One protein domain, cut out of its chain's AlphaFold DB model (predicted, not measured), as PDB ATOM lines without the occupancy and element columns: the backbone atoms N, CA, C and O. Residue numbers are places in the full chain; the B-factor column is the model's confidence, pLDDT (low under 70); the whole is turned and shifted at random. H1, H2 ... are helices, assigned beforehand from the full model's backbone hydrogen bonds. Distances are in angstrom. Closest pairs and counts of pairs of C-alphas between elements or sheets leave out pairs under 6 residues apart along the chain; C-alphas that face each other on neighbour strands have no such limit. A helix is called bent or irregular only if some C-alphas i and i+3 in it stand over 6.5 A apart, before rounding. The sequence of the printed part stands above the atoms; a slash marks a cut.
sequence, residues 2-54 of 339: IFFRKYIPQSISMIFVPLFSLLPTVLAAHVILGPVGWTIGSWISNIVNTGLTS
ATOM      1  N   ILE A   2     -25.710  17.027   3.272       88.12
ATOM      2  CA  ILE A   2     -24.263  16.847   3.538       88.12
ATOM      3  C   ILE A   2     -23.374  17.658   2.578       88.12
ATOM      4  O   ILE A   2     -22.377  18.236   2.997       88.12
ATOM      5  N   PHE A   3     -23.748  17.733   1.297       90.94
ATOM      6  CA  PHE A   3     -23.037  18.533   0.297       90.94
ATOM      7  C   PHE A   3     -23.054  20.034   0.631       90.94
ATOM      8  O   PHE A   3     -22.001  20.651   0.728       90.94
ATOM      9  N   PHE A   4     -24.230  20.616   0.884       89.94
ATOM     10  CA  PHE A   4     -24.382  22.058   1.112       89.94
ATOM     11  C   PHE A   4     -23.768  22.534   2.434       89.94
ATOM     12  O   PHE A   4     -23.229  23.637   2.481       89.94
ATOM     13  N   ARG A   5     -23.750  21.692   3.479       88.38
ATOM     14  CA  ARG A   5     -23.071  22.003   4.755       88.38
ATOM     15  C   ARG A   5     -21.569  22.270   4.595       88.38
ATOM     16  O   ARG A   5     -21.002  22.979   5.415       88.38
ATOM     17  N   LYS A   6     -20.926  21.736   3.549       91.75
ATOM     18  CA  LYS A   6     -19.493  21.953   3.279       91.75
ATOM     19  C   LYS A   6     -19.184  23.321   2.664       91.75
ATOM     20  O   LYS A   6     -18.049  23.769   2.759       91.75
ATOM     21  N   TYR A   7     -20.165  23.959   2.023       92.12
ATOM     22  CA  TYR A   7     -19.961  25.195   1.255       92.12
ATOM     23  C   TYR A   7     -20.671  26.412   1.854       92.12
ATOM     24  O   TYR A   7     -20.297  27.543   1.557       92.12
ATOM     25  N   ILE A   8     -21.692  26.201   2.685       92.12
ATOM     26  CA  ILE A   8     -22.471  27.280   3.296       92.12
ATOM     27  C   ILE A   8     -21.878  27.627   4.671       92.12
ATOM     28  O   ILE A   8     -21.776  26.736   5.516       92.12
ATOM     29  N   PRO A   9     -21.524  28.901   4.937       93.44
ATOM     30  CA  PRO A   9     -21.021  29.330   6.239       93.44
ATOM     31  C   PRO A   9     -21.979  29.010   7.389       93.44
ATOM     32  O   PRO A   9     -23.199  29.157   7.263       93.44
ATOM     33  N   GLN A  10     -21.417  28.652   8.547       90.62
ATOM     34  CA  GLN A  10     -22.189  28.223   9.718       90.62
ATOM     35  C   GLN A  10     -23.240  29.258  10.151       90.62
ATOM     36  O   GLN A  10     -24.356  28.874  10.497       90.62
ATOM     37  N   SER A  11     -22.912  30.551  10.045       93.94
ATOM     38  CA  SER A  11     -23.772  31.684  10.419       93.94
ATOM     39  C   SER A  11     -25.114  31.733   9.687       93.94
ATOM     40  O   SER A  11     -26.071  32.282  10.222       93.94
ATOM     41  N   ILE A  12     -25.201  31.156   8.485       94.12
ATOM     42  CA  ILE A  12     -26.418  31.145   7.658       94.12
ATOM     43  C   ILE A  12     -26.898  29.721   7.324       94.12
ATOM     44  O   ILE A  12     -27.880  29.537   6.601       94.12
ATOM     45  N   SER A  13     -26.216  28.698   7.851       90.31
ATOM     46  CA  SER A  13     -26.441  27.292   7.498       90.31
ATOM     47  C   SER A  13     -27.856  26.810   7.827       90.31
ATOM     48  O   SER A  13     -28.457  26.123   7.005       90.31
ATOM     49  N   MET A  14     -28.424  27.233   8.963       91.00
ATOM     50  CA  MET A  14     -29.775  26.839   9.386       91.00
ATOM     51  C   MET A  14     -30.873  27.280   8.409       91.00
ATOM     52  O   MET A  14     -31.936  26.674   8.384       91.00
ATOM     53  N   ILE A  15     -30.613  28.304   7.592       93.50
ATOM     54  CA  ILE A  15     -31.574  28.824   6.615       93.50
ATOM     55  C   ILE A  15     -31.337  28.178   5.247       93.50
ATOM     56  O   ILE A  15     -32.244  27.605   4.647       93.50
ATOM     57  N   PHE A  16     -30.104  28.251   4.742       94.56
ATOM     58  CA  PHE A  16     -29.834  27.897   3.349       94.56
ATOM     59  C   PHE A  16     -29.566  26.408   3.122       94.56
ATOM     60  O   PHE A  16     -29.849  25.911   2.031       94.56
ATOM     61  N   VAL A  17     -29.060  25.668   4.116       93.75
ATOM     62  CA  VAL A  17     -28.824  24.222   3.958       93.75
ATOM     63  C   VAL A  17     -30.146  23.468   3.760       93.75
ATOM     64  O   VAL A  17     -30.225  22.733   2.772       93.75
ATOM     65  N   PRO A  18     -31.192  23.652   4.599       93.00
ATOM     66  CA  PRO A  18     -32.488  23.025   4.354       93.00
ATOM     67  C   PRO A  18     -33.076  23.447   3.008       93.00
ATOM     68  O   PRO A  18     -33.409  22.577   2.208       93.00
ATOM     69  N   LEU A  19     -33.093  24.751   2.699       94.00
ATOM     70  CA  LEU A  19     -33.650  25.283   1.452       94.00
ATOM     71  C   LEU A  19     -33.024  24.642   0.204       94.00
ATOM     72  O   LEU A  19     -33.734  24.080  -0.629       94.00
ATOM     73  N   PHE A  20     -31.693  24.673   0.087       93.62
ATOM     74  CA  PHE A  20     -30.998  24.113  -1.074       93.62
ATOM     75  C   PHE A  20     -30.962  22.588  -1.078       93.62
ATOM     76  O   PHE A  20     -30.756  21.993  -2.130       93.62
ATOM     77  N   SER A  21     -31.177  21.931   0.063       92.06
ATOM     78  CA  SER A  21     -31.357  20.480   0.086       92.06
ATOM     79  C   SER A  21     -32.759  20.058  -0.356       92.06
ATOM     80  O   SER A  21     -32.898  19.077  -1.086       92.06
ATOM     81  N   LEU A  22     -33.786  20.811   0.034       92.75
ATOM     82  CA  LEU A  22     -35.181  20.475  -0.212       92.75
ATOM     83  C   LEU A  22     -35.591  20.827  -1.641       92.75
ATOM     84  O   LEU A  22     -36.303  20.055  -2.266       92.75
ATOM     85  N   LEU A  23     -35.085  21.926  -2.204       93.69
ATOM     86  CA  LEU A  23     -35.484  22.394  -3.534       93.69
ATOM     87  C   LEU A  23     -35.146  21.395  -4.668       93.69
ATOM     88  O   LEU A  23     -36.061  21.038  -5.412       93.69
ATOM     89  N   PRO A  24     -33.920  20.842  -4.787       92.00
ATOM     90  CA  PRO A  24     -33.627  19.779  -5.750       92.00
ATOM     91  C   PRO A  24     -34.366  18.481  -5.435       92.00
ATOM     92  O   PRO A  24     -34.751  17.771  -6.356       92.00
ATOM     93  N   THR A  25     -34.582  18.172  -4.152       91.81
ATOM     94  CA  THR A  25     -35.300  16.959  -3.730       91.81
ATOM     95  C   THR A  25     -36.764  17.018  -4.153       91.81
ATOM     96  O   THR A  25     -37.261  16.072  -4.748       91.81
ATOM     97  N   VAL A  26     -37.442  18.145  -3.927       94.50
ATOM     98  CA  VAL A  26     -38.821  18.383  -4.372       94.50
ATOM     99  C   VAL A  26     -38.899  18.408  -5.893       94.50
ATOM    100  O   VAL A  26     -39.810  17.803  -6.454       94.50
ATOM    101  N   LEU A  27     -37.941  19.046  -6.575       94.38
ATOM    102  CA  LEU A  27     -37.900  19.055  -8.037       94.38
ATOM    103  C   LEU A  27     -37.722  17.638  -8.597       94.38
ATOM    104  O   LEU A  27     -38.481  17.232  -9.468       94.38
ATOM    105  N   ALA A  28     -36.778  16.857  -8.067       94.25
ATOM    106  CA  ALA A  28     -36.590  15.458  -8.444       94.25
ATOM    107  C   ALA A  28     -37.827  14.612  -8.107       94.25
ATOM    108  O   ALA A  28     -38.235  13.773  -8.910       94.25
ATOM    109  N   ALA A  29     -38.468  14.869  -6.966       92.69
ATOM    110  CA  ALA A  29     -39.701  14.199  -6.587       92.69
ATOM    111  C   ALA A  29     -40.833  14.473  -7.584       92.69
ATOM    112  O   ALA A  29     -41.550  13.550  -7.936       92.69
ATOM    113  N   HIS A  30     -40.971  15.692  -8.107       92.00
ATOM    114  CA  HIS A  30     -42.042  16.024  -9.056       92.00
ATOM    115  C   HIS A  30     -41.699  15.706 -10.513       92.00
ATOM    116  O   HIS A  30     -42.593  15.357 -11.272       92.00
ATOM    117  N   VAL A  31     -40.433  15.829 -10.923       94.94
ATOM    118  CA  VAL A  31     -40.005  15.638 -12.323       94.94
ATOM    119  C   VAL A  31     -39.665  14.181 -12.621       94.94
ATOM    120  O   VAL A  31     -39.860  13.730 -13.746       94.94
ATOM    121  N   ILE A  32     -39.154  13.436 -11.637       93.75
ATOM    122  CA  ILE A  32     -38.726  12.045 -11.819       93.75
ATOM    123  C   ILE A  32     -39.683  11.107 -11.090       93.75
ATOM    124  O   ILE A  32     -40.349  10.295 -11.731       93.75
ATOM    125  N   LEU A  33     -39.783  11.224  -9.760       92.12
ATOM    126  CA  LEU A  33     -40.590  10.282  -8.974       92.12
ATOM    127  C   LEU A  33     -42.086  10.422  -9.274       92.12
ATOM    128  O   LEU A  33     -42.781   9.416  -9.298       92.12
ATOM    129  N   GLY A  34     -42.560  11.633  -9.568       91.50
ATOM    130  CA  GLY A  34     -43.938  11.925  -9.940       91.50
ATOM    131  C   GLY A  34     -44.365  11.134 -11.177       91.50
ATOM    132  O   GLY A  34     -45.204  10.251 -11.039       91.50
ATOM    133  N   PRO A  35     -43.775  11.365 -12.367       92.88
ATOM    134  CA  PRO A  35     -44.140  10.642 -13.585       92.88
ATOM    135  C   PRO A  35     -43.982   9.126 -13.472       92.88
ATOM    136  O   PRO A  35     -44.832   8.385 -13.965       92.88
ATOM    137  N   VAL A  36     -42.929   8.652 -12.797       94.75
ATOM    138  CA  VAL A  36     -42.729   7.214 -12.557       94.75
ATOM    139  C   VAL A  36     -43.842   6.658 -11.669       94.75
ATOM    140  O   VAL A  36     -44.466   5.661 -12.027       94.75
ATOM    141  N   GLY A  37     -44.138   7.326 -10.553       91.62
ATOM    142  CA  GLY A  37     -45.203   6.953  -9.626       91.62
ATOM    143  C   GLY A  37     -46.577   6.960 -10.289       91.62
ATOM    144  O   GLY A  37     -47.313   5.992 -10.149       91.62
ATOM    145  N   TRP A  38     -46.879   7.983 -11.089       91.12
ATOM    146  CA  TRP A  38     -48.106   8.067 -11.886       91.12
ATOM    147  C   TRP A  38     -48.209   6.948 -12.922       91.12
ATOM    148  O   TRP A  38     -49.278   6.377 -13.094       91.12
ATOM    149  N   THR A  39     -47.112   6.595 -13.596       93.06
ATOM    150  CA  THR A  39     -47.115   5.504 -14.585       93.06
ATOM    151  C   THR A  39     -47.386   4.157 -13.914       93.06
ATOM    152  O   THR A  39     -48.219   3.385 -14.385       93.06
ATOM    153  N   ILE A  40     -46.709   3.885 -12.792       94.50
ATOM    154  CA  ILE A  40     -46.923   2.668 -11.996       94.50
ATOM    155  C   ILE A  40     -48.352   2.640 -11.455       94.50
ATOM    156  O   ILE A  40     -49.040   1.630 -11.595       94.50
ATOM    157  N   GLY A  41     -48.807   3.755 -10.883       92.69
ATOM    158  CA  GLY A  41     -50.164   3.926 -10.386       92.69
ATOM    159  C   GLY A  41     -51.181   3.623 -11.476       92.69
ATOM    160  O   GLY A  41     -52.028   2.757 -11.282       92.69
ATOM    161  N   SER A  42     -51.067   4.273 -12.634       94.06
ATOM    162  CA  SER A  42     -51.997   4.091 -13.750       94.06
ATOM    163  C   SER A  42     -52.002   2.651 -14.273       94.06
ATOM    164  O   SER A  42     -53.040   2.113 -14.653       94.06
ATOM    165  N   TRP A  43     -50.863   1.956 -14.260       95.19
ATOM    166  CA  TRP A  43     -50.838   0.534 -14.601       95.19
ATOM    167  C   TRP A  43     -51.623  -0.316 -13.589       95.19
ATOM    168  O   TRP A  43     -52.443  -1.149 -13.985       95.19
ATOM    169  N   ILE A  44     -51.430  -0.071 -12.288       94.00
ATOM    170  CA  ILE A  44     -52.149  -0.768 -11.213       94.00
ATOM    171  C   ILE A  44     -53.652  -0.462 -11.270       94.00
ATOM    172  O   ILE A  44     -54.464  -1.387 -11.216       94.00
ATOM    173  N   SER A  45     -54.036   0.809 -11.414       93.44
ATOM    174  CA  SER A  45     -55.437   1.237 -11.483       93.44
ATOM    175  C   SER A  45     -56.147   0.610 -12.684       93.44
ATOM    176  O   SER A  45     -57.260   0.109 -12.536       93.44
ATOM    177  N   ASN A  46     -55.492   0.538 -13.849       94.12
ATOM    178  CA  ASN A  46     -56.032  -0.117 -15.037       94.12
ATOM    179  C   ASN A  46     -56.288  -1.608 -14.795       94.12
ATOM    180  O   ASN A  46     -57.355  -2.105 -15.159       94.12
ATOM    181  N   ILE A  47     -55.354  -2.322 -14.156       93.19
ATOM    182  CA  ILE A  47     -55.525  -3.747 -13.828       93.19
ATOM    183  C   ILE A  47     -56.700  -3.942 -12.874       93.19
ATOM    184  O   ILE A  47     -57.578  -4.768 -13.134       93.19
ATOM    185  N   VAL A  48     -56.734  -3.170 -11.788       92.75
ATOM    186  CA  VAL A  48     -57.781  -3.265 -10.766       92.75
ATOM    187  C   VAL A  48     -59.150  -2.927 -11.357       92.75
ATOM    188  O   VAL A  48     -60.093  -3.703 -11.202       92.75
ATOM    189  N   ASN A  49     -59.256  -1.819 -12.095       92.81
ATOM    190  CA  ASN A  49     -60.505  -1.404 -12.723       92.81
ATOM    191  C   ASN A  49     -60.963  -2.418 -13.777       92.81
ATOM    192  O   ASN A  49     -62.141  -2.762 -13.808       92.81
ATOM    193  N   THR A  50     -60.049  -2.964 -14.589       93.44
ATOM    194  CA  THR A  50     -60.378  -4.029 -15.553       93.44
ATOM    195  C   THR A  50     -60.910  -5.264 -14.833       93.44
ATOM    196  O   THR A  50     -61.952  -5.790 -15.214       93.44
ATOM    197  N   GLY A  51     -60.257  -5.706 -13.754       92.88
ATOM    198  CA  GLY A  51     -60.725  -6.836 -12.949       92.88
ATOM    199  C   GLY A  51     -62.141  -6.613 -12.422       92.88
ATOM    200  O   GLY A  51     -63.027  -7.439 -12.648       92.88
ATOM    201  N   LEU A  52     -62.377  -5.455 -11.805       93.00
ATOM    202  CA  LEU A  52     -63.649  -5.102 -11.173       93.00
ATOM    203  C   LEU A  52     -64.768  -4.693 -12.148       93.00
ATOM    204  O   LEU A  52     -65.919  -4.611 -11.727       93.00
ATOM    205  N   THR A  53     -64.478  -4.475 -13.432       93.00
ATOM    206  CA  THR A  53     -65.490  -4.157 -14.466       93.00
ATOM    207  C   THR A  53     -65.645  -5.247 -15.532       93.00
ATOM    208  O   THR A  53     -66.554  -5.187 -16.358       93.00
ATOM    209  N   SER A  54     -64.796  -6.277 -15.507       94.00
ATOM    210  CA  SER A  54     -64.864  -7.422 -16.422       94.00
ATOM    211  C   SER A  54     -66.079  -8.332 -16.182       94.00
ATOM    212  O   SER A  54     -66.809  -8.219 -15.194       94.00
TER     213      SER A  54
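This is residues 2 to 54 of the 339 residues of the protein "PTS beta-glucoside transporter subunit EIIBCA" of Bifidobacterium adolescentis (UniProt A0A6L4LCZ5). One long helix, H2, makes a rod with a kink, and the short helix H1, which comes before it in the chain and is joined to it by a tight link, packs on the side of its first part, at residues 13 to 21. Residues 38 to 54, of which 38 to 53 belong to H2, stick out free as the far part of the rod. The printed part has 53 residues with two named helices, H1 then H2, and no named strand; the class is all helix. It is extended, with a radius of gyration of the C-alphas of 19.3 A and spans of 63 by 14 by 13 A.

H2, residues 10 to 53, runs 59.2 A from C-alpha 10 at (-22.189, 28.223, 9.718) to C-alpha 53 at (-65.490, -4.157, -14.466). It has a kink of 35 degrees near residue 35 and is irregular, with C-alphas 11 and 14 7.8 A apart. H1, residues 2 to 5, begins with C-alpha 2 at (-24.263, 16.847, 3.538) and is 5.4 A long.

H2 touches H1 with residues 13 to 21 alone; the closest C-alphas, those of Val 17 and Phe 4, are 5.7 A apart. In H2, 32 of 40 O i to N i+4 pairs are within hydrogen-bond range; H1 is too short for such a pair.

The C-alphas of Ser 11 and Ser 54, the two farthest apart, are 62.8 A from each other. The printed part has no cut, and no printed residue is under 70 in pLDDT.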